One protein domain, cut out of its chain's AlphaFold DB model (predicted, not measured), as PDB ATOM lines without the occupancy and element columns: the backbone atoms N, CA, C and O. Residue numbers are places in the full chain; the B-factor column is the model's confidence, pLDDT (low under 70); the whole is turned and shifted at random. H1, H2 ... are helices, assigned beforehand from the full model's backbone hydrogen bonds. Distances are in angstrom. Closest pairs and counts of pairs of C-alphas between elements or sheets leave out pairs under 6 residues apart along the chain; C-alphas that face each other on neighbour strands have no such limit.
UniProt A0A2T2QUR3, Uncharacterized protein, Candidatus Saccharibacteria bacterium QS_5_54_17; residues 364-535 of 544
ATOM      1  N   ARG A 364     -36.459  18.533  50.543       90.44
ATOM      2  CA  ARG A 364     -36.749  17.787  51.782       90.44
ATOM      3  C   ARG A 364     -37.171  16.336  51.524       90.44
ATOM      4  O   ARG A 364     -36.916  15.468  52.354       90.44
ATOM      5  N   GLN A 365     -37.766  16.044  50.367       92.69
ATOM      6  CA  GLN A 365     -38.105  14.682  49.929       92.69
ATOM      7  C   GLN A 365     -36.924  13.938  49.273       92.69
ATOM      8  O   GLN A 365     -37.101  12.841  48.741       92.69
ATOM      9  N   GLY A 366     -35.718  14.515  49.293       90.88
ATOM     10  CA  GLY A 366     -34.515  13.943  48.688       90.88
ATOM     11  C   GLY A 366     -34.388  14.194  47.183       90.88
ATOM     12  O   GLY A 366     -33.474  13.663  46.552       90.88
ATOM     13  N   GLN A 367     -35.276  14.998  46.590       88.50
ATOM     14  CA  GLN A 367     -35.177  15.419  45.195       88.50
ATOM     15  C   GLN A 367     -34.395  16.735  45.136       88.50
ATOM     16  O   GLN A 367     -34.911  17.783  45.504       88.50
ATOM     17  N   GLY A 368     -33.133  16.704  44.697       87.69
ATOM     18  CA  GLY A 368     -32.336  17.930  44.551       87.69
ATOM     19  C   GLY A 368     -32.963  18.938  43.567       87.69
ATOM     20  O   GLY A 368     -33.743  18.536  42.699       87.69
ATOM     21  N   PRO A 369     -32.598  20.233  43.644       93.94
ATOM     22  CA  PRO A 369     -33.132  21.248  42.736       93.94
ATOM     23  C   PRO A 369     -32.741  20.937  41.283       93.94
ATOM     24  O   PRO A 369     -31.679  20.366  41.021       93.94
ATOM     25  N   THR A 370     -33.595  21.285  40.323       95.25
ATOM     26  CA  THR A 370     -33.331  21.183  38.874       95.25
ATOM     27  C   THR A 370     -32.464  22.346  38.379       95.25
ATOM     28  O   THR A 370     -32.277  23.320  39.108       95.25
ATOM     29  N   ALA A 371     -31.929  22.296  37.151       95.19
ATOM     30  CA  ALA A 371     -31.201  23.446  36.603       95.19
ATOM     31  C   ALA A 371     -32.058  24.736  36.540       95.19
ATOM     32  O   ALA A 371     -31.549  25.781  36.944       95.19
ATOM     33  N   PRO A 372     -33.353  24.700  36.152       95.19
ATOM     34  CA  PRO A 372     -34.242  25.860  36.285       95.19
ATOM     35  C   PRO A 372     -34.456  26.355  37.716       95.19
ATOM     36  O   PRO A 372     -34.589  27.559  37.923       95.19
ATOM     37  N   ASP A 373     -34.487  25.457  38.702       96.19
ATOM     38  CA  ASP A 373     -34.596  25.845  40.114       96.19
ATOM     39  C   ASP A 373     -33.334  26.584  40.572       96.19
ATOM     40  O   ASP A 373     -33.423  27.613  41.229       96.19
ATOM     41  N   ILE A 374     -32.156  26.091  40.179       95.31
ATOM     42  CA  ILE A 374     -30.866  26.721  40.491       95.31
ATOM     43  C   ILE A 374     -30.759  28.087  39.815       95.31
ATOM     44  O   ILE A 374     -30.357  29.050  40.463       95.31
ATOM     45  N   TYR A 375     -31.143  28.183  38.539       93.88
ATOM     46  CA  TYR A 375     -31.154  29.444  37.797       93.88
ATOM     47  C   TYR A 375     -32.001  30.512  38.509       93.88
ATOM     48  O   TYR A 375     -31.575  31.658  38.642       93.88
ATOM     49  N   PHE A 376     -33.169  30.110  39.018       94.69
ATOM     50  CA  PHE A 376     -34.058  30.958  39.808       94.69
ATOM     51  C   PHE A 376     -33.464  31.330  41.173       94.69
ATOM     52  O   PHE A 376     -33.328  32.511  41.465       94.69
ATOM     53  N   LEU A 377     -33.036  30.353  41.981       94.56
ATOM     54  CA  LEU A 377     -32.489  30.596  43.324       94.56
ATOM     55  C   LEU A 377     -31.218  31.456  43.310       94.56
ATOM     56  O   LEU A 377     -30.967  32.198  44.254       94.56
ATOM     57  N   ARG A 378     -30.406  31.370  42.247       92.44
ATOM     58  CA  ARG A 378     -29.223  32.223  42.040       92.44
ATOM     59  C   ARG A 378     -29.583  33.658  41.631       92.44
ATOM     60  O   ARG A 378     -28.668  34.450  41.402       92.44
ATOM     61  N   GLU A 379     -30.875  33.983  41.547       91.44
ATOM     62  CA  GLU A 379     -31.403  35.314  41.230       91.44
ATOM     63  C   GLU A 379     -30.862  35.855  39.900       91.44
ATOM     64  O   GLU A 379     -30.642  37.061  39.727       91.44
ATOM     65  N   TYR A 380     -30.603  34.958  38.937       89.62
ATOM     66  CA  TYR A 380     -30.170  35.395  37.619       89.62
ATOM     67  C   TYR A 380     -31.282  36.219  36.985       89.62
ATOM     68  O   TYR A 380     -31.034  37.387  36.707       89.62
ATOM     69  N   ASP A 381     -32.510  35.693  36.939       84.12
ATOM     70  CA  ASP A 381     -33.694  36.336  36.337       84.12
ATOM     71  C   ASP A 381     -34.249  37.564  37.079       84.12
ATOM     72  O   ASP A 381     -35.233  38.163  36.656       84.12
ATOM     73  N   GLY A 382     -33.641  37.952  38.195       85.81
ATOM     74  CA  GLY A 382     -34.150  39.022  39.042       85.81
ATOM     75  C   GLY A 382     -33.957  38.708  40.513       85.81
ATOM     76  O   GLY A 382     -33.700  37.568  40.895       85.81
ATOM     77  N   GLN A 383     -34.048  39.748  41.340       87.56
ATOM     78  CA  GLN A 383     -34.021  39.576  42.788       87.56
ATOM     79  C   GLN A 383     -35.325  38.939  43.249       87.56
ATOM     80  O   GLN A 383     -36.394  39.432  42.902       87.56
ATOM     81  N   ILE A 384     -35.209  37.905  44.077       87.56
ATOM     82  CA  ILE A 384     -36.355  37.307  44.747       87.56
ATOM     83  C   ILE A 384     -36.640  38.144  45.993       87.56
ATOM     84  O   ILE A 384     -35.795  38.266  46.887       87.56
ATOM     85  N   GLN A 385     -37.825  38.743  46.041       83.12
ATOM     86  CA  GLN A 385     -38.286  39.518  47.192       83.12
ATOM     87  C   GLN A 385     -39.120  38.636  48.123       83.12
ATOM     88  O   GLN A 385     -39.839  37.755  47.661       83.12
ATOM     89  N   GLY A 386     -39.009  38.865  49.431       80.56
ATOM     90  CA  GLY A 386     -39.921  38.303  50.428       80.56
ATOM     91  C   GLY A 386     -41.051  39.281  50.755       80.56
ATOM     92  O   GLY A 386     -41.023  40.437  50.337       80.56
ATOM     93  N   PHE A 387     -42.029  38.825  51.535       79.50
ATOM     94  CA  PHE A 387     -43.060  39.697  52.113       79.50
ATOM     95  C   PHE A 387     -42.538  40.450  53.348       79.50
ATOM     96  O   PHE A 387     -42.982  41.552  53.652       79.50
ATOM     97  N   GLY A 388     -41.578  39.852  54.055       69.50
ATOM     98  CA  GLY A 388     -40.939  40.421  55.233       69.50
ATOM     99  C   GLY A 388     -39.869  41.472  54.922       69.50
ATOM    100  O   GLY A 388     -39.692  41.938  53.802       69.50
ATOM    101  N   TYR A 389     -39.091  41.823  55.945       56.38
ATOM    102  CA  TYR A 389     -38.073  42.885  55.861       56.38
ATOM    103  C   TYR A 389     -36.708  42.400  55.349       56.38
ATOM    104  O   TYR A 389     -35.736  43.153  55.347       56.38
ATOM    105  N   GLY A 390     -36.623  41.136  54.946       65.12
ATOM    106  CA  GLY A 390     -35.398  40.489  54.507       65.12
ATOM    107  C   GLY A 390     -35.653  39.541  53.345       65.12
ATOM    108  O   GLY A 390     -36.795  39.220  53.008       65.12
ATOM    109  N   LYS A 391     -34.563  39.078  52.729       73.19
ATOM    110  CA  LYS A 391     -34.642  37.957  51.790       73.19
ATOM    111  C   LYS A 391     -35.111  36.717  52.530       73.19
ATOM    112  O   LYS A 391     -34.700  36.495  53.665       73.19
ATOM    113  N   ASP A 392     -35.897  35.889  51.856       79.06
ATOM    114  CA  ASP A 392     -36.304  34.611  52.419       79.06
ATOM    115  C   ASP A 392     -35.059  33.752  52.747       79.06
ATOM    116  O   ASP A 392     -34.250  33.471  51.847       79.06
ATOM    117  N   PRO A 393     -34.864  33.346  54.019       79.75
ATOM    118  CA  PRO A 393     -33.667  32.624  54.447       79.75
ATOM    119  C   PRO A 393     -33.500  31.281  53.727       79.75
ATOM    120  O   PRO A 393     -32.364  30.858  53.478       79.75
ATOM    121  N   ARG A 394     -34.603  30.659  53.287       87.62
ATOM    122  CA  ARG A 394     -34.595  29.368  52.589       87.62
ATOM    123  C   ARG A 394     -33.793  29.428  51.297       87.62
ATOM    124  O   ARG A 394     -33.166  28.442  50.928       87.62
ATOM    125  N   ILE A 395     -33.735  30.578  50.620       89.88
ATOM    126  CA  ILE A 395     -32.926  30.737  49.398       89.88
ATOM    127  C   ILE A 395     -31.451  30.472  49.705       89.88
ATOM    128  O   ILE A 395     -30.778  29.737  48.981       89.88
ATOM    129  N   ARG A 396     -30.942  31.041  50.806       88.00
ATOM    130  CA  ARG A 396     -29.559  30.827  51.238       88.00
ATOM    131  C   ARG A 396     -29.341  29.381  51.663       88.00
ATOM    132  O   ARG A 396     -28.333  28.801  51.271       88.00
ATOM    133  N   GLU A 397     -30.267  28.803  52.421       88.62
ATOM    134  CA  GLU A 397     -30.192  27.410  52.883       88.62
ATOM    135  C   GLU A 397     -30.149  26.424  51.705       88.62
ATOM    136  O   GLU A 397     -29.293  25.542  51.656       88.62
ATOM    137  N   LEU A 398     -30.995  26.628  50.691       92.81
ATOM    138  CA  LEU A 398     -31.058  25.803  49.478       92.81
ATOM    139  C   LEU A 398     -29.790  25.895  48.612       92.81
ATOM    140  O   LEU A 398     -29.515  24.993  47.814       92.81
ATOM    141  N   LEU A 399     -29.013  26.973  48.756       92.31
ATOM    142  CA  LEU A 399     -27.761  27.200  48.033       92.31
ATOM    143  C   LEU A 399     -26.500  26.916  48.862       92.31
ATOM    144  O   LEU A 399     -25.420  26.863  48.276       92.31
ATOM    145  N   GLN A 400     -26.610  26.747  50.183       87.31
ATOM    146  CA  GLN A 400     -25.476  26.775  51.115       87.31
ATOM    147  C   GLN A 400     -24.373  25.767  50.764       87.31
ATOM    148  O   GLN A 400     -23.198  26.128  50.754       87.31
ATOM    149  N   ASP A 401     -24.753  24.538  50.415       86.25
ATOM    150  CA  ASP A 401     -23.815  23.454  50.089       86.25
ATOM    151  C   ASP A 401     -23.572  23.304  48.575       86.25
ATOM    152  O   ASP A 401     -22.996  22.314  48.116       86.25
ATOM    153  N   ARG A 402     -24.046  24.260  47.765       91.19
ATOM    154  CA  ARG A 402     -23.953  24.191  46.301       91.19
ATOM    155  C   ARG A 402     -22.728  24.925  45.773       91.19
ATOM    156  O   ARG A 402     -22.583  26.133  45.965       91.19
ATOM    157  N   ASP A 403     -21.923  24.214  44.992       91.56
ATOM    158  CA  ASP A 403     -20.819  24.794  44.229       91.56
ATOM    159  C   ASP A 403     -21.340  25.574  43.000       91.56
ATOM    160  O   ASP A 403     -21.960  24.970  42.116       91.56
ATOM    161  N   PRO A 404     -21.094  26.897  42.909       90.38
ATOM    162  CA  PRO A 404     -21.498  27.702  41.757       90.38
ATOM    163  C   PRO A 404     -20.925  27.209  40.420       90.38
ATOM    164  O   PRO A 404     -21.582  27.352  39.388       90.38
ATOM    165  N   GLU A 405     -19.722  26.629  40.418       91.06
ATOM    166  CA  GLU A 405     -19.090  26.136  39.191       91.06
ATOM    167  C   GLU A 405     -19.800  24.884  38.666       91.06
ATOM    168  O   GLU A 405     -20.165  24.832  37.486       91.06
ATOM    169  N   ALA A 406     -20.072  23.921  39.552       93.44
ATOM    170  CA  ALA A 406     -20.854  22.730  39.233       93.44
ATOM    171  C   ALA A 406     -22.306  23.060  38.832       93.44
ATOM    172  O   ALA A 406     -22.881  22.399  37.963       93.44
ATOM    173  N   ASP A 407     -22.903  24.088  39.441       94.81
ATOM    174  CA  ASP A 407     -24.222  24.599  39.057       94.81
ATOM    175  C   ASP A 407     -24.225  25.106  37.610       94.81
ATOM    176  O   ASP A 407     -25.130  24.774  36.841       94.81
ATOM    177  N   MET A 408     -23.196  25.864  37.216       93.31
ATOM    178  CA  MET A 408     -23.050  26.336  35.841       93.31
ATOM    179  C   MET A 408     -22.863  25.186  34.850       93.31
ATOM    180  O   MET A 408     -23.539  25.159  33.822       93.31
ATOM    181  N   ASP A 409     -22.007  24.212  35.167       93.25
ATOM    182  CA  ASP A 409     -21.796  23.035  34.311       93.25
ATOM    183  C   ASP A 409     -23.107  22.285  34.067       93.25
ATOM    184  O   ASP A 409     -23.413  21.848  32.953       93.25
ATOM    185  N   ARG A 410     -23.922  22.169  35.118       93.88
ATOM    186  CA  ARG A 410     -25.243  21.562  35.025       93.88
ATOM    187  C   ARG A 410     -26.186  22.378  34.145       93.88
ATOM    188  O   ARG A 410     -26.859  21.791  33.300       93.88
ATOM    189  N   MET A 411     -26.234  23.702  34.306       94.31
ATOM    190  CA  MET A 411     -27.081  24.561  33.473       94.31
ATOM    191  C   MET A 411     -26.678  24.497  31.996       94.31
ATOM    192  O   MET A 411     -27.545  24.315  31.152       94.31
ATOM    193  N   ILE A 412     -25.383  24.542  31.675       92.12
ATOM    194  CA  ILE A 412     -24.876  24.422  30.294       92.12
ATOM    195  C   ILE A 412     -25.263  23.082  29.650       92.12
ATOM    196  O   ILE A 412     -25.442  23.004  28.432       92.12
ATOM    197  N   LYS A 413     -25.389  22.025  30.458       91.62
ATOM    198  CA  LYS A 413     -25.798  20.693  30.004       91.62
ATOM    199  C   LYS A 413     -27.313  20.550  29.825       91.62
ATOM    200  O   LYS A 413     -27.742  19.795  28.956       91.62
ATOM    201  N   GLU A 414     -28.107  21.181  30.686       93.25
ATOM    202  CA  GLU A 414     -29.567  20.999  30.731       93.25
ATOM    203  C   GLU A 414     -30.345  22.064  29.937       93.25
ATOM    204  O   GLU A 414     -31.441  21.770  29.460       93.25
ATOM    205  N   PHE A 415     -29.801  23.273  29.769       92.62
ATOM    206  CA  PHE A 415     -30.414  24.342  28.977       92.62
ATOM    207  C   PHE A 415     -29.946  24.337  27.520       92.62
ATOM    208  O   PHE A 415     -28.835  23.918  27.196       92.62
ATOM    209  N   ASP A 416     -30.774  24.922  26.650       92.94
ATOM    210  CA  ASP A 416     -30.279  25.463  25.388       92.94
ATOM    211  C   ASP A 416     -29.299  26.605  25.686       92.94
ATOM    212  O   ASP A 416     -29.630  27.563  26.387       92.94
ATOM    213  N   GLN A 417     -28.071  26.491  25.192       91.94
ATOM    214  CA  GLN A 417     -26.987  27.385  25.596       91.94
ATOM    215  C   GLN A 417     -27.105  28.773  24.983       91.94
ATOM    216  O   GLN A 417     -26.734  29.752  25.633       91.94
ATOM    217  N   ALA A 418     -27.650  28.873  23.767       90.12
ATOM    218  CA  ALA A 418     -27.953  30.163  23.165       90.12
ATOM    219  C   ALA A 418     -29.005  30.890  24.011       90.12
ATOM    220  O   ALA A 418     -28.850  32.075  24.307       90.12
ATOM    221  N   GLN A 419     -30.047  30.178  24.448       91.06
ATOM    222  CA  GLN A 419     -31.075  30.731  25.319       91.06
ATOM    223  C   GLN A 419     -30.535  31.068  26.710       91.06
ATOM    224  O   GLN A 419     -30.840  32.138  27.223       91.06
ATOM    225  N   LEU A 420     -29.698  30.220  27.312       93.31
ATOM    226  CA  LEU A 420     -29.069  30.507  28.602       93.31
ATOM    227  C   LEU A 420     -28.188  31.763  28.525       93.31
ATOM    228  O   LEU A 420     -28.254  32.604  29.416       93.31
ATOM    229  N   ALA A 421     -27.407  31.923  27.452       92.00
ATOM    230  CA  ALA A 421     -26.597  33.118  27.235       92.00
ATOM    231  C   ALA A 421     -27.463  34.380  27.081       92.00
ATOM    232  O   ALA A 421     -27.158  35.397  27.705       92.00
ATOM    233  N   ARG A 422     -28.557  34.312  26.305       91.31
ATOM    234  CA  ARG A 422     -29.528  35.419  26.181       91.31
ATOM    235  C   ARG A 422     -30.144  35.764  27.529       91.31
ATOM    236  O   ARG A 422     -30.056  36.914  27.941       91.31
ATOM    237  N   ASN A 423     -30.662  34.765  28.240       90.69
ATOM    238  CA  ASN A 423     -31.258  34.945  29.556       90.69
ATOM    239  C   ASN A 423     -30.264  35.634  30.498       90.69
ATOM    240  O   ASN A 423     -30.575  36.680  31.044       90.69
ATOM    241  N   LEU A 424     -29.023  35.144  30.611       92.12
ATOM    242  CA  LEU A 424     -28.008  35.761  31.474       92.12
ATOM    243  C   LEU A 424     -27.679  37.216  31.090       92.12
ATOM    244  O   LEU A 424     -27.405  38.022  31.980       92.12
ATOM    245  N   LEU A 425     -27.717  37.573  29.802       89.38
ATOM    246  CA  LEU A 425     -27.481  38.944  29.331       89.38
ATOM    247  C   LEU A 425     -28.652  39.887  29.614       89.38
ATOM    248  O   LEU A 425     -28.422  41.013  30.062       89.38
ATOM    249  N   GLU A 426     -29.873  39.422  29.352       86.81
ATOM    250  CA  GLU A 426     -31.126  40.160  29.562       86.81
ATOM    251  C   GLU A 426     -31.454  40.320  31.052       86.81
ATOM    252  O   GLU A 426     -32.177  41.232  31.447       86.81
ATOM    253  N   SER A 427     -30.885  39.447  31.878       82.38
ATOM    254  CA  SER A 427     -31.149  39.383  33.303       82.38
ATOM    255  C   SER A 427     -30.397  40.425  34.145       82.38
ATOM    256  O   SER A 427     -29.815  41.395  33.643       82.38
ATOM    257  N   SER A 428     -30.407  40.235  35.469       77.81
ATOM    258  CA  SER A 428     -29.756  41.138  36.415       77.81
ATOM    259  C   SER A 428     -28.250  41.289  36.141       77.81
ATOM    260  O   SER A 428     -27.599  40.471  35.483       77.81
ATOM    261  N   ARG A 429     -27.627  42.322  36.728       82.88
ATOM    262  CA  ARG A 429     -26.164  42.514  36.667       82.88
ATOM    263  C   ARG A 429     -25.389  41.258  37.102       82.88
ATOM    264  O   ARG A 429     -24.271  41.040  36.640       82.88
ATOM    265  N   ILE A 430     -25.975  40.437  37.976       83.50
ATOM    266  CA  ILE A 430     -25.388  39.178  38.444       83.50
ATOM    267  C   ILE A 430     -25.311  38.162  37.300       83.50
ATOM    268  O   ILE A 430     -24.250  37.561  37.116       83.50
ATOM    269  N   GLY A 431     -26.372  37.996  36.505       87.38
ATOM    270  CA  GLY A 431     -26.370  37.080  35.362       87.38
ATOM    271  C   GLY A 431     -25.333  37.474  34.312       87.38
ATOM    272  O   GLY A 431     -24.540  36.648  33.865       87.38
ATOM    273  N   GLN A 432     -25.218  38.770  34.040       87.75
ATOM    274  CA  GLN A 432     -24.233  39.313  33.105       87.75
ATOM    275  C   GLN A 432     -22.782  39.052  33.539       87.75
ATOM    276  O   GLN A 432     -21.950  38.612  32.744       87.75
ATOM    277  N   ILE A 433     -22.472  39.298  34.818       87.38
ATOM    278  CA  ILE A 433     -21.161  38.979  35.406       87.38
ATOM    279  C   ILE A 433     -20.913  37.469  35.363       87.38
ATOM    280  O   ILE A 433     -19.790  37.027  35.124       87.38
ATOM    281  N   THR A 434     -21.957  36.678  35.598       90.81
ATOM    282  CA  THR A 434     -21.884  35.217  35.596       90.81
ATOM    283  C   THR A 434     -21.543  34.682  34.209       90.81
ATOM    284  O   THR A 434     -20.643  33.848  34.110       90.81
ATOM    285  N   LEU A 435     -22.175  35.198  33.147       92.00
ATOM    286  CA  LEU A 435     -21.826  34.854  31.767       92.00
ATOM    287  C   LEU A 435     -20.364  35.193  31.465       92.00
ATOM    288  O   LEU A 435     -19.626  34.331  31.001       92.00
ATOM    289  N   ALA A 436     -19.927  36.418  31.776       90.38
ATOM    290  CA  ALA A 436     -18.555  36.858  31.517       90.38
ATOM    291  C   ALA A 436     -17.513  35.956  32.207       90.38
ATOM    292  O   ALA A 436     -16.533  35.531  31.593       90.38
ATOM    293  N   LYS A 437     -17.755  35.589  33.473       90.81
ATOM    294  CA  LYS A 437     -16.882  34.678  34.233       90.81
ATOM    295  C   LYS A 437     -16.835  33.264  33.655       90.81
ATOM    296  O   LYS A 437     -15.792  32.626  33.730       90.81
ATOM    297  N   ASN A 438     -17.940  32.793  33.081       92.38
ATOM    298  CA  ASN A 438     -18.087  31.424  32.589       92.38
ATOM    299  C   ASN A 438     -17.968  31.307  31.066       92.38
ATOM    300  O   ASN A 438     -18.287  30.257  30.513       92.38
ATOM    301  N   LEU A 439     -17.497  32.352  30.383       92.12
ATOM    302  CA  LEU A 439     -17.480  32.414  28.923       92.12
ATOM    303  C   LEU A 439     -16.743  31.228  28.287       92.12
ATOM    304  O   LEU A 439     -17.217  30.671  27.302       92.12
ATOM    305  N   ASP A 440     -15.645  30.773  28.899       90.88
ATOM    306  CA  ASP A 440     -14.884  29.608  28.430       90.88
ATOM    307  C   ASP A 440     -15.751  28.346  28.344       90.88
ATOM    308  O   ASP A 440     -15.600  27.558  27.416       90.88
ATOM    309  N   LYS A 441     -16.695  28.168  29.274       91.12
ATOM    310  CA  LYS A 441     -17.586  27.003  29.297       91.12
ATOM    311  C   LYS A 441     -18.596  27.033  28.150       91.12
ATOM    312  O   LYS A 441     -18.882  25.991  27.568       91.12
ATOM    313  N   PHE A 442     -19.098  28.219  27.793       90.94
ATOM    314  CA  PHE A 442     -19.959  28.391  26.616       90.94
ATOM    315  C   PHE A 442     -19.173  28.152  25.320       90.94
ATOM    316  O   PHE A 442     -19.660  27.475  24.424       90.94
ATOM    317  N   LEU A 443     -17.936  28.648  25.250       88.88
ATOM    318  CA  LEU A 443     -17.063  28.534  24.078       88.88
ATOM    319  C   LEU A 443     -16.506  27.115  23.854       88.88
ATOM    320  O   LEU A 443     -16.092  26.785  22.744       88.88
ATOM    321  N   GLN A 444     -16.467  26.275  24.888       86.12
ATOM    322  CA  GLN A 444     -16.059  24.868  24.785       86.12
ATOM    323  C   GLN A 444     -17.174  23.949  24.276       86.12
ATOM    324  O   GLN A 444     -16.923  22.778  23.993       86.12
ATOM    325  N   SER A 445     -18.401  24.452  24.181       78.56
ATOM    326  CA  SER A 445     -19.534  23.651  23.757       78.56
ATOM    327  C   SER A 445     -19.641  23.546  22.240       78.56
ATOM    328  O   SER A 445     -19.519  24.530  21.519       78.56
ATOM    329  N   GLU A 446     -19.974  22.352  21.750       78.31
ATOM    330  CA  GLU A 446     -20.300  22.128  20.336       78.31
ATOM    331  C   GLU A 446     -21.714  22.615  19.963       78.31
ATOM    332  O   GLU A 446     -22.048  22.693  18.782       78.31
ATOM    333  N   ALA A 447     -22.561  22.925  20.953       81.88
ATOM    334  CA  ALA A 447     -23.953  23.328  20.736       81.88
ATOM    335  C   ALA A 447     -24.132  24.831  20.461       81.88
ATOM    336  O   ALA A 447     -25.174  25.224  19.941       81.88
ATOM    337  N   LEU A 448     -23.140  25.661  20.800       87.31
ATOM    338  CA  LEU A 448     -23.165  27.108  20.598       87.31
ATOM    339  C   LEU A 448     -21.856  27.555  19.945       87.31
ATOM    340  O   LEU A 448     -20.803  27.552  20.577       87.31
ATOM    341  N   ASP A 449     -21.924  27.955  18.676       89.69
ATOM    342  CA  ASP A 449     -20.745  28.447  17.965       89.69
ATOM    343  C   ASP A 449     -20.291  29.816  18.501       89.69
ATOM    344  O   ASP A 449     -21.096  30.660  18.913       89.69
ATOM    345  N   HIS A 450     -18.980  30.056  18.442       92.75
ATOM    346  CA  HIS A 450     -18.340  31.287  18.910       92.75
ATOM    347  C   HIS A 450     -18.935  32.537  18.256       92.75
ATOM    348  O   HIS A 450     -19.170  33.535  18.937       92.75
ATOM    349  N   GLY A 451     -19.209  32.486  16.950       91.94
ATOM    350  CA  GLY A 451     -19.797  33.601  16.217       91.94
ATOM    351  C   GLY A 451     -21.258  33.843  16.583       91.94
ATOM    352  O   GLY A 451     -21.722  34.985  16.579       91.94
ATOM    353  N   GLU A 452     -22.003  32.798  16.951       91.44
ATOM    354  CA  GLU A 452     -23.352  32.967  17.486       91.44
ATOM    355  C   GLU A 452     -23.334  33.615  18.872       91.44
ATOM    356  O   GLU A 452     -24.069  34.581  19.082       91.44
ATOM    357  N   LEU A 453     -22.462  33.167  19.778       92.38
ATOM    358  CA  LEU A 453     -22.309  33.787  21.096       92.38
ATOM    359  C   LEU A 453     -21.857  35.252  20.991       92.38
ATOM    360  O   LEU A 453     -22.419  36.115  21.664       92.38
ATOM    361  N   ALA A 454     -20.903  35.558  20.106       93.12
ATOM    362  CA  ALA A 454     -20.464  36.930  19.858       93.12
ATOM    363  C   ALA A 454     -21.624  37.822  19.386       93.12
ATOM    364  O   ALA A 454     -21.810  38.921  19.912       93.12
ATOM    365  N   ARG A 455     -22.456  37.333  18.454       92.25
ATOM    366  CA  ARG A 455     -23.666  38.052  18.024       92.25
ATOM    367  C   ARG A 455     -24.665  38.227  19.158       92.25
ATOM    368  O   ARG A 455     -25.173  39.324  19.315       92.25
ATOM    369  N   ILE A 456     -24.917  37.194  19.965       92.25
ATOM    370  CA  ILE A 456     -25.817  37.281  21.125       92.25
ATOM    371  C   ILE A 456     -25.368  38.397  22.078       92.25
ATOM    372  O   ILE A 456     -26.193  39.199  22.513       92.25
ATOM    373  N   ILE A 457     -24.067  38.480  22.368       92.19
ATOM    374  CA  ILE A 457     -23.498  39.510  23.244       92.19
ATOM    375  C   ILE A 457     -23.647  40.910  22.623       92.19
ATOM    376  O   ILE A 457     -24.073  41.844  23.307       92.19
ATOM    377  N   MET A 458     -23.341  41.059  21.331       90.06
ATOM    378  CA  MET A 458     -23.480  42.335  20.616       90.06
ATOM    379  C   MET A 458     -24.938  42.790  20.487       90.06
ATOM    380  O   MET A 458     -25.236  43.952  20.736       90.06
ATOM    381  N   ASP A 459     -25.856  41.885  20.148       90.00
ATOM    382  CA  ASP A 459     -27.281  42.189  19.972       90.00
ATOM    383  C   ASP A 459     -27.933  42.634  21.299       90.00
ATOM    384  O   ASP A 459     -28.901  43.390  21.291       90.00
ATOM    385  N   ASN A 460     -27.358  42.233  22.440       89.62
ATOM    386  CA  ASN A 460     -27.742  42.688  23.780       89.62
ATOM    387  C   ASN A 460     -27.000  43.960  24.242       89.62
ATOM    388  O   ASN A 460     -27.115  44.362  25.401       89.62
ATOM    389  N   GLY A 461     -26.216  44.600  23.369       88.31
ATOM    390  CA  GLY A 461     -25.467  45.817  23.692       88.31
ATOM    391  C   GLY A 461     -24.415  45.608  24.782       88.31
ATOM    392  O   GLY A 461     -24.196  46.493  25.619       88.31
ATOM    393  N   ARG A 462     -23.811  44.413  24.833       90.94
ATOM    394  CA  ARG A 462     -22.777  44.027  25.804       90.94
ATOM    395  C   ARG A 462     -21.404  43.867  25.166       90.94
ATOM    396  O   ARG A 462     -20.634  42.971  25.503       90.94
ATOM    397  N   GLU A 463     -21.077  44.786  24.261       92.06
ATOM    398  CA  GLU A 463     -19.774  44.867  23.593       92.06
ATOM    399  C   GLU A 463     -18.610  45.001  24.584       92.06
ATOM    400  O   GLU A 463     -17.491  44.625  24.255       92.06
ATOM    401  N   ASP A 464     -18.871  45.497  25.799       90.56
ATOM    402  CA  ASP A 464     -17.918  45.521  26.911       90.56
ATOM    403  C   ASP A 464     -17.447  44.114  27.296       90.56
ATOM    404  O   ASP A 464     -16.243  43.869  27.326       90.56
ATOM    405  N   ILE A 465     -18.380  43.171  27.489       91.44
ATOM    406  CA  ILE A 465     -18.053  41.769  27.789       91.44
ATOM    407  C   ILE A 465     -17.262  41.163  26.629       91.44
ATOM    408  O   ILE A 465     -16.263  40.480  26.848       91.44
ATOM    409  N   LEU A 466     -17.700  41.416  25.391       93.75
ATOM    410  CA  LEU A 466     -17.043  40.860  24.212       93.75
ATOM    411  C   LEU A 466     -15.608  41.383  24.059       93.75
ATOM    412  O   LEU A 466     -14.700  40.595  23.828       93.75
ATOM    413  N   ALA A 467     -15.387  42.688  24.224       93.88
ATOM    414  CA  ALA A 467     -14.064  43.300  24.122       93.88
ATOM    415  C   ALA A 467     -13.117  42.843  25.242       93.88
ATOM    416  O   ALA A 467     -11.946  42.556  24.983       93.88
ATOM    417  N   ASP A 468     -13.620  42.723  26.474       92.88
ATOM    418  CA  ASP A 468     -12.838  42.263  27.626       92.88
ATOM    419  C   ASP A 468     -12.396  40.795  27.500       92.88
ATOM    420  O   ASP A 468     -11.398  40.403  28.110       92.88
ATOM    421  N   HIS A 469     -13.072  40.001  26.669       93.75
ATOM    422  CA  HIS A 469     -12.823  38.566  26.497       93.75
ATOM    423  C   HIS A 469     -12.535  38.148  25.050       93.75
ATOM    424  O   HIS A 469     -12.655  36.972  24.707       93.75
ATOM    425  N   LEU A 470     -12.164  39.102  24.196       93.56
ATOM    426  CA  LEU A 470     -11.995  38.900  22.758       93.56
ATOM    427  C   LEU A 470     -10.967  37.804  22.418       93.56
ATOM    428  O   LEU A 470     -11.156  37.053  21.469       93.56
ATOM    429  N   ASP A 471      -9.932  37.662  23.246       91.81
ATOM    430  CA  ASP A 471      -8.867  36.657  23.151       91.81
ATOM    431  C   ASP A 471      -9.343  35.206  23.340       91.81
ATOM    432  O   ASP A 471      -8.626  34.270  22.986       91.81
ATOM    433  N   LYS A 472     -10.549  35.008  23.885       91.62
ATOM    434  CA  LYS A 472     -11.149  33.682  24.088       91.62
ATOM    435  C   LYS A 472     -11.903  33.170  22.859       91.62
ATOM    436  O   LYS A 472     -12.160  31.969  22.762       91.62
ATOM    437  N   PHE A 473     -12.282  34.059  21.942       93.06
ATOM    438  CA  PHE A 473     -13.036  33.698  20.744       93.06
ATOM    439  C   PHE A 473     -12.105  33.175  19.650       93.06
ATOM    440  O   PHE A 473     -10.985  33.648  19.481       93.06
ATOM    441  N   GLN A 474     -12.583  32.202  18.876       91.31
ATOM    442  CA  GLN A 474     -11.865  31.701  17.708       91.31
ATOM    443  C   GLN A 474     -11.688  32.789  16.641       91.31
ATOM    444  O   GLN A 474     -12.547  33.656  16.448       91.31
ATOM    445  N   ASP A 475     -10.589  32.694  15.892       86.38
ATOM    446  CA  ASP A 475     -10.308  33.584  14.768       86.38
ATOM    447  C   ASP A 475     -11.484  33.617  13.780       86.38
ATOM    448  O   ASP A 475     -11.961  32.590  13.298       86.38
ATOM    449  N   GLY A 476     -11.944  34.827  13.456       86.75
ATOM    450  CA  GLY A 476     -13.058  35.047  12.532       86.75
ATOM    451  C   GLY A 476     -14.457  34.914  13.144       86.75
ATOM    452  O   GLY A 476     -15.425  35.221  12.451       86.75
ATOM    453  N   ALA A 477     -14.588  34.537  14.422       92.38
ATOM    454  CA  ALA A 477     -15.883  34.507  15.110       92.38
ATOM    455  C   ALA A 477     -16.456  35.913  15.366       92.38
ATOM    456  O   ALA A 477     -17.673  36.096  15.403       92.38
ATOM    457  N   VAL A 478     -15.583  36.911  15.527       94.75
ATOM    458  CA  VAL A 478     -15.957  38.299  15.826       94.75
ATOM    459  C   VAL A 478     -15.624  39.210  14.647       94.75
ATOM    460  O   VAL A 478     -14.492  39.235  14.154       94.75
ATOM    461  N   ASP A 479     -16.596  40.020  14.225       94.12
ATOM    462  CA  ASP A 479     -16.353  41.144  13.322       94.12
ATOM    463  C   ASP A 479     -15.734  42.302  14.118       94.12
ATOM    464  O   ASP A 479     -16.423  43.134  14.708       94.12
ATOM    465  N   HIS A 480     -14.404  42.316  14.169       94.50
ATOM    466  CA  HIS A 480     -13.621  43.257  14.965       94.50
ATOM    467  C   HIS A 480     -13.809  44.715  14.534       94.50
ATOM    468  O   HIS A 480     -13.800  45.609  15.378       94.50
ATOM    469  N   ALA A 481     -13.997  44.961  13.233       93.31
ATOM    470  CA  ALA A 481     -14.222  46.306  12.714       93.31
ATOM    471  C   ALA A 481     -15.601  46.819  13.143       93.31
ATOM    472  O   ALA A 481     -15.724  47.951  13.619       93.31
ATOM    473  N   ARG A 482     -16.629  45.963  13.047       93.50
ATOM    474  CA  ARG A 482     -17.965  46.283  13.551       93.50
ATOM    475  C   ARG A 482     -17.959  46.495  15.065       93.50
ATOM    476  O   ARG A 482     -18.485  47.504  15.517       93.50
ATOM    477  N   LEU A 483     -17.314  45.618  15.836       95.44
ATOM    478  CA  LEU A 483     -17.195  45.760  17.292       95.44
ATOM    479  C   LEU A 483     -16.527  47.087  17.686       95.44
ATOM    480  O   LEU A 483     -17.025  47.802  18.555       95.44
ATOM    481  N   ALA A 484     -15.422  47.450  17.027       95.38
ATOM    482  CA  ALA A 484     -14.745  48.722  17.263       95.38
ATOM    483  C   ALA A 484     -15.644  49.921  16.928       95.38
ATOM    484  O   ALA A 484     -15.674  50.905  17.671       95.38
ATOM    485  N   GLN A 485     -16.402  49.840  15.831       94.06
ATOM    486  CA  GLN A 485     -17.354  50.875  15.446       94.06
ATOM    487  C   GLN A 485     -18.502  51.005  16.458       94.06
ATOM    488  O   GLN A 485     -18.831  52.125  16.854       94.06
ATOM    489  N   ASP A 486     -19.074  49.888  16.906       93.75
ATOM    490  CA  ASP A 486     -20.160  49.859  17.887       93.75
ATOM    491  C   ASP A 486     -19.689  50.450  19.226       93.75
ATOM    492  O   ASP A 486     -20.327  51.367  19.746       93.75
ATOM    493  N   LEU A 487     -18.503  50.069  19.716       95.00
ATOM    494  CA  LEU A 487     -17.877  50.676  20.900       95.00
ATOM    495  C   LEU A 487     -17.657  52.184  20.730       95.00
ATOM    496  O   LEU A 487     -18.025  52.972  21.601       95.00
ATOM    497  N   MET A 488     -17.122  52.619  19.591       92.31
ATOM    498  CA  MET A 488     -16.962  54.042  19.295       92.31
ATOM    499  C   MET A 488     -18.314  54.770  19.318       92.31
ATOM    500  O   MET A 488     -18.418  55.877  19.846       92.31
ATOM    501  N   ASN A 489     -19.388  54.169  18.812       92.38
ATOM    502  CA  ASN A 489     -20.718  54.783  18.803       92.38
ATOM    503  C   ASN A 489     -21.327  54.967  20.207       92.38
ATOM    504  O   ASN A 489     -22.163  55.854  20.380       92.38
ATOM    505  N   ARG A 490     -20.853  54.239  21.229       89.19
ATOM    506  CA  ARG A 490     -21.292  54.391  22.635       89.19
ATOM    507  C   ARG A 490     -20.678  55.597  23.363       89.19
ATOM    508  O   ARG A 490     -20.853  55.752  24.570       89.19
ATOM    509  N   GLY A 491     -19.968  56.473  22.653       90.50
ATOM    510  CA  GLY A 491     -19.415  57.700  23.223       90.50
ATOM    511  C   GLY A 491     -18.181  57.437  24.084       90.50
ATOM    512  O   GLY A 491     -17.372  56.568  23.760       90.50
ATOM    513  N   SER A 492     -18.000  58.205  25.160       90.88
ATOM    514  CA  SER A 492     -16.785  58.144  25.988       90.88
ATOM    515  C   SER A 492     -16.576  56.774  26.639       90.88
ATOM    516  O   SER A 492     -15.459  56.269  26.630       90.88
ATOM    517  N   ILE A 493     -17.647  56.133  27.121       90.06
ATOM    518  CA  ILE A 493     -17.575  54.821  27.783       90.06
ATOM    519  C   ILE A 493     -17.045  53.753  26.820       90.06
ATOM    520  O   ILE A 493     -16.082  53.056  27.134       90.06
ATOM    521  N   GLY A 494     -17.629  53.643  25.626       92.19
ATOM    522  CA  GLY A 494     -17.174  52.658  24.645       92.19
ATOM    523  C   GLY A 494     -15.798  52.984  24.058       92.19
ATOM    524  O   GLY A 494     -15.000  52.077  23.843       92.19
ATOM    525  N   THR A 495     -15.466  54.272  23.908       94.56
ATOM    526  CA  THR A 495     -14.116  54.719  23.519       94.56
ATOM    527  C   THR A 495     -13.068  54.280  24.552       94.56
ATOM    528  O   THR A 495     -12.001  53.788  24.191       94.56
ATOM    529  N   GLU A 496     -13.376  54.411  25.844       94.50
ATOM    530  CA  GLU A 496     -12.512  53.948  26.931       94.50
ATOM    531  C   GLU A 496     -12.347  52.421  26.933       94.50
ATOM    532  O   GLU A 496     -11.225  51.936  27.084       94.50
ATOM    533  N   ILE A 497     -13.432  51.664  26.742       94.62
ATOM    534  CA  ILE A 497     -13.392  50.193  26.655       94.62
ATOM    535  C   ILE A 497     -12.522  49.740  25.479       94.62
ATOM    536  O   ILE A 497     -11.660  48.877  25.652       94.62
ATOM    537  N   LEU A 498     -12.712  50.347  24.303       96.38
ATOM    538  CA  LEU A 498     -11.929  50.044  23.107       96.38
ATOM    539  C   LEU A 498     -10.439  50.315  23.336       96.38
ATOM    540  O   LEU A 498      -9.611  49.459  23.050       96.38
ATOM    541  N   ALA A 499     -10.088  51.466  23.919       95.00
ATOM    542  CA  ALA A 499      -8.697  51.803  24.221       95.00
ATOM    543  C   ALA A 499      -8.055  50.839  25.236       95.00
ATOM    544  O   ALA A 499      -6.882  50.489  25.102       95.00
ATOM    545  N   LYS A 500      -8.814  50.383  26.242       94.56
ATOM    546  CA  LYS A 500      -8.331  49.413  27.239       94.56
ATOM    547  C   LYS A 500      -8.079  48.025  26.660       94.56
ATOM    548  O   LYS A 500      -7.222  47.329  27.194       94.56
ATOM    549  N   ASN A 501      -8.786  47.643  25.602       96.00
ATOM    550  CA  ASN A 501      -8.681  46.325  24.975       96.00
ATOM    551  C   ASN A 501      -8.004  46.368  23.598       96.00
ATOM    552  O   ASN A 501      -8.068  45.391  22.859       96.00
ATOM    553  N   LEU A 502      -7.380  47.492  23.229       95.00
ATOM    554  CA  LEU A 502      -6.881  47.738  21.873       95.00
ATOM    555  C   LEU A 502      -5.851  46.696  21.406       95.00
ATOM    556  O   LEU A 502      -5.808  46.354  20.231       95.00
ATOM    557  N   ASP A 503      -5.071  46.149  22.335       93.06
ATOM    558  CA  ASP A 503      -4.093  45.082  22.115       93.06
ATOM    559  C   ASP A 503      -4.713  43.749  21.667       93.06
ATOM    560  O   ASP A 503      -4.015  42.919  21.084       93.06
ATOM    561  N   LYS A 504      -6.017  43.555  21.894       93.62
ATOM    562  CA  LYS A 504      -6.770  42.370  21.462       93.62
ATOM    563  C   LYS A 504      -7.362  42.516  20.058       93.62
ATOM    564  O   LYS A 504      -7.841  41.533  19.502       93.62
ATOM    565  N   PHE A 505      -7.354  43.717  19.471       93.38
ATOM    566  CA  PHE A 505      -7.865  43.938  18.118       93.38
ATOM    567  C   PHE A 505      -6.771  43.667  17.073       93.38
ATOM    568  O   PHE A 505      -5.628  44.102  17.243       93.38
ATOM    569  N   PRO A 506      -7.091  42.987  15.956       90.00
ATOM    570  CA  PRO A 506      -6.126  42.751  14.898       90.00
ATOM    571  C   PRO A 506      -5.753  44.057  14.187       90.00
ATOM    572  O   PRO A 506      -6.503  45.038  14.173       90.00
ATOM    573  N   TYR A 507      -4.585  44.045  13.540       85.50
ATOM    574  CA  TYR A 507      -4.093  45.181  12.764       85.50
ATOM    575  C   TYR A 507      -5.136  45.658  11.742       85.50
ATOM    576  O   TYR A 507      -5.652  44.865  10.954       85.50
ATOM    577  N   GLY A 508      -5.417  46.961  11.737       86.44
ATOM    578  CA  GLY A 508      -6.352  47.585  10.799       86.44
ATOM    579  C   GLY A 508      -7.835  47.439  11.156       86.44
ATOM    580  O   GLY A 508      -8.665  47.991  10.436       86.44
ATOM    581  N   ALA A 509      -8.190  46.758  12.253       91.38
ATOM    582  CA  ALA A 509      -9.581  46.705  12.717       91.38
ATOM    583  C   ALA A 509     -10.032  48.013  13.387       91.38
ATOM    584  O   ALA A 509     -11.224  48.315  13.425       91.38
ATOM    585  N   VAL A 510      -9.079  48.790  13.908       94.19
ATOM    586  CA  VAL A 510      -9.314  50.063  14.592       94.19
ATOM    587  C   VAL A 510      -8.505  51.159  13.905       94.19
ATOM    588  O   VAL A 510      -7.315  50.995  13.645       94.19
ATOM    589  N   ASP A 511      -9.130  52.308  13.649       93.31
ATOM    590  CA  ASP A 511      -8.409  53.527  13.277       93.31
ATOM    591  C   ASP A 511      -7.869  54.187  14.556       93.31
ATOM    592  O   ASP A 511      -8.586  54.882  15.281       93.31
ATOM    593  N   HIS A 512      -6.599  53.919  14.863       92.69
ATOM    594  CA  HIS A 512      -5.944  54.383  16.089       92.69
ATOM    595  C   HIS A 512      -5.835  55.912  16.150       92.69
ATOM    596  O   HIS A 512      -5.940  56.495  17.231       92.69
ATOM    597  N   ALA A 513      -5.675  56.576  15.000       90.56
ATOM    598  CA  ALA A 513      -5.606  58.029  14.930       90.56
ATOM    599  C   ALA A 513      -6.968  58.659  15.237       90.56
ATOM    600  O   ALA A 513      -7.050  59.615  16.012       90.56
ATOM    601  N   LEU A 514      -8.041  58.100  14.671       92.00
ATOM    602  CA  LEU A 514      -9.406  58.516  14.976       92.00
ATOM    603  C   LEU A 514      -9.761  58.256  16.445       92.00
ATOM    604  O   LEU A 514     -10.342  59.128  17.092       92.00
ATOM    605  N   LEU A 515      -9.387  57.090  16.984       94.31
ATOM    606  CA  LEU A 515      -9.587  56.746  18.392       94.31
ATOM    607  C   LEU A 515      -8.871  57.745  19.314       94.31
ATOM    608  O   LEU A 515      -9.510  58.328  20.187       94.31
ATOM    609  N   ALA A 516      -7.582  58.009  19.080       92.75
ATOM    610  CA  ALA A 516      -6.798  58.949  19.880       92.75
ATOM    611  C   ALA A 516      -7.380  60.372  19.843       92.75
ATOM    612  O   ALA A 516      -7.524  61.004  20.888       92.75
ATOM    613  N   ARG A 517      -7.790  60.859  18.662       91.31
ATOM    614  CA  ARG A 517      -8.463  62.165  18.518       91.31
ATOM    615  C   ARG A 517      -9.757  62.223  19.308       91.31
ATOM    616  O   ARG A 517      -9.958  63.147  20.086       91.31
ATOM    617  N   ARG A 518     -10.596  61.197  19.175       91.62
ATOM    618  CA  ARG A 518     -11.857  61.123  19.911       91.62
ATOM    619  C   ARG A 518     -11.636  61.126  21.418       91.62
ATOM    620  O   ARG A 518     -12.413  61.749  22.134       91.62
ATOM    621  N   MET A 519     -10.592  60.462  21.910       93.06
ATOM    622  CA  MET A 519     -10.239  60.482  23.330       93.06
ATOM    623  C   MET A 519      -9.833  61.880  23.803       93.06
ATOM    624  O   MET A 519     -10.285  62.299  24.864       93.06
ATOM    625  N   MET A 520      -9.054  62.622  23.012       90.88
ATOM    626  CA  MET A 520      -8.723  64.021  23.315       90.88
ATOM    627  C   MET A 520      -9.975  64.908  23.323       90.88
ATOM    628  O   MET A 520     -10.204  65.649  24.274       90.88
ATOM    629  N   ASP A 521     -10.839  64.770  22.317       90.31
ATOM    630  CA  ASP A 521     -12.053  65.583  22.176       90.31
ATOM    631  C   ASP A 521     -13.103  65.304  23.268       90.31
ATOM    632  O   ASP A 521     -13.964  66.140  23.544       90.31
ATOM    633  N   THR A 522     -13.051  64.122  23.892       89.94
ATOM    634  CA  THR A 522     -14.014  63.677  24.913       89.94
ATOM    635  C   THR A 522     -13.470  63.710  26.343       89.94
ATOM    636  O   THR A 522     -14.163  63.258  27.257       89.94
ATOM    637  N   GLY A 523     -12.271  64.263  26.570       91.00
ATOM    638  CA  GLY A 523     -11.680  64.386  27.910       91.00
ATOM    639  C   GLY A 523     -11.175  63.062  28.501       91.00
ATOM    640  O   GLY A 523     -11.203  62.858  29.716       91.00
ATOM    641  N   LEU A 524     -10.766  62.121  27.645       90.81
ATOM    642  CA  LEU A 524     -10.205  60.816  28.013       90.81
ATOM    643  C   LEU A 524      -8.668  60.802  27.933       90.81
ATOM    644  O   LEU A 524      -8.064  59.737  27.786       90.81
ATOM    645  N   GLU A 525      -8.003  61.951  28.070       91.81
ATOM    646  CA  GLU A 525      -6.548  62.095  27.900       91.81
ATOM    647  C   GLU A 525      -5.779  61.204  28.883       91.81
ATOM    648  O   GLU A 525      -4.771  60.592  28.539       91.81
ATOM    649  N   ARG A 526      -6.296  61.053  30.110       91.38
ATOM    650  CA  ARG A 526      -5.721  60.141  31.113       91.38
ATOM    651  C   ARG A 526      -5.830  58.671  30.713       91.38
ATOM    652  O   ARG A 526      -4.941  57.893  31.051       91.38
ATOM    653  N   VAL A 527      -6.919  58.274  30.057       91.50
ATOM    654  CA  VAL A 527      -7.111  56.895  29.584       91.50
ATOM    655  C   VAL A 527      -6.198  56.636  28.393       91.50
ATOM    656  O   VAL A 527      -5.548  55.593  28.363       91.50
ATOM    657  N   LEU A 528      -6.097  57.600  27.471       92.12
ATOM    658  CA  LEU A 528      -5.187  57.542  26.330       92.12
ATOM    659  C   LEU A 528      -3.749  57.379  26.824       92.12
ATOM    660  O   LEU A 528      -3.108  56.392  26.482       92.12
ATOM    661  N   ALA A 529      -3.297  58.260  27.724       89.81
ATOM    662  CA  ALA A 529      -1.960  58.223  28.319       89.81
ATOM    663  C   ALA A 529      -1.616  56.869  28.966       89.81
ATOM    664  O   ALA A 529      -0.484  56.403  28.866       89.81
ATOM    665  N   ARG A 530      -2.591  56.224  29.622       92.38
ATOM    666  CA  ARG A 530      -2.412  54.919  30.285       92.38
ATOM    667  C   ARG A 530      -2.349  53.727  29.334       92.38
ATOM    668  O   ARG A 530      -1.932  52.669  29.784       92.38
ATOM    669  N   ASN A 531      -2.801  53.877  28.091       92.38
ATOM    670  CA  ASN A 531      -2.863  52.793  27.108       92.38
ATOM    671  C   ASN A 531      -2.036  53.104  25.849       92.38
ATOM    672  O   ASN A 531      -2.192  52.413  24.847       92.38
ATOM    673  N   LEU A 532      -1.179  54.138  25.866       90.62
ATOM    674  CA  LEU A 532      -0.370  54.563  24.710       90.62
ATOM    675  C   LEU A 532       0.469  53.425  24.123       90.62
ATOM    676  O   LEU A 532       0.684  53.383  22.918       90.62
ATOM    677  N   ASP A 533       0.926  52.505  24.969       90.94
ATOM    678  CA  ASP A 533       1.700  51.321  24.597       90.94
ATOM    679  C   ASP A 533       0.940  50.364  23.665       90.94
ATOM    680  O   ASP A 533       1.566  49.631  22.900       90.94
ATOM    681  N   LYS A 534      -0.396  50.412  23.673       92.19
ATOM    682  CA  LYS A 534      -1.268  49.606  22.807       92.19
ATOM    683  C   LYS A 534      -1.530  50.263  21.450       92.19
ATOM    684  O   LYS A 534      -1.979  49.604  20.513       92.19
ATOM    685  N   PHE A 535      -1.259  51.563  21.315       90.31
ATOM    686  CA  PHE A 535      -1.465  52.290  20.068       90.31
ATOM    687  C   PHE A 535      -0.254  52.135  19.151       90.31
ATOM    688  O   PHE A 535       0.844  52.605  19.435       90.31
TER     689      PHE A 535
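What this domain is: This is residues 364 to 535 of the 544 residues of an uncharacterized protein of Candidatus Saccharibacteria bacterium QS_5_54_17 (UniProt A0A2T2QUR3). A chain of short helices is wound in stacked turns, a loose solenoid in which H4, H7, H9 and H11 make one row, all running about the same way, and H5, H8, H10 and H12 make a second row running back. H1, H2 and H3 gather at one end, H6 sits beside H3, and residues 385 to 390 stick out. The printed part has 172 residues with twelve named helices, H1 to H12 in order along the chain, and no named strand; the class is all helix. It is loose, with a radius of gyration of the C-alphas of 19.4 A, and elongated, spanning 64 by 41 by 24 A.

How they stand to each other: H1, residues 371 to 377, and H2, residues 393 to 399, form a helical hairpin and only just touch, with 3 pairs of C-alphas within 8 A, the closest those of Leu 377 and Ile 395 at 6.1 A. H3, residues 404 to 414, touches H1, closest at the C-alphas of Ala 371 and Met 411, 5.3 A. H4, residues 417 to 426, and H5, residues 429 to 437, form a hairpin at a steep tilt of 43 degrees, closest at the C-alphas of Leu 424 and Gly 431, 4.4 A. H6, residues 439 to 443, only just touches H3, with 3 pairs of C-alphas within 8 A, closest at Ile 412 and Phe 442, 7.3 A. H7, residues 450 to 459, touches H4, the same way at a shallow tilt of 24 degrees, with the C-alphas of Arg 422 and Ile 456 closest at 6.5 A. H8, residues 463 to 468, touches H7, closest at the C-alphas of Ile 457 and Glu 463, 6.5 A. H9, residues 480 to 489, and the hub H10, residues 492 to 500, form a hairpin, closest at the C-alphas of Leu 487 and Gly 494, 4.3 A. H10 touches H8, H9, H11, residues 512 to 521, and H12, residues 525 to 530; the C-alphas of Glu 496 and Val 527 are its closest to H12, 6.7 A. In each of the twelve helices every O i to N i+4 pair is within hydrogen-bond range.

Where its parts are: H1 begins at C-alpha 371, (-31.201, 23.446, 36.603). H3, the longest, measures 15.2 A from first to last C-alpha; H4 measures 14.0 A, and H7, H9 and H11 measure 14.1 A each. H12 ends at C-alpha 530, (-2.412, 54.919, 30.285).

The domain as a whole: The C-alphas farthest apart, those of Gln 365 and Ala 513, are 64.5 A apart. The printed part has no cut. The links H1 to H2, H8 to H9 and H10 to H11 are long. The mean pLDDT of the printed part is 90.3, and residues 388 to 390 are under 70.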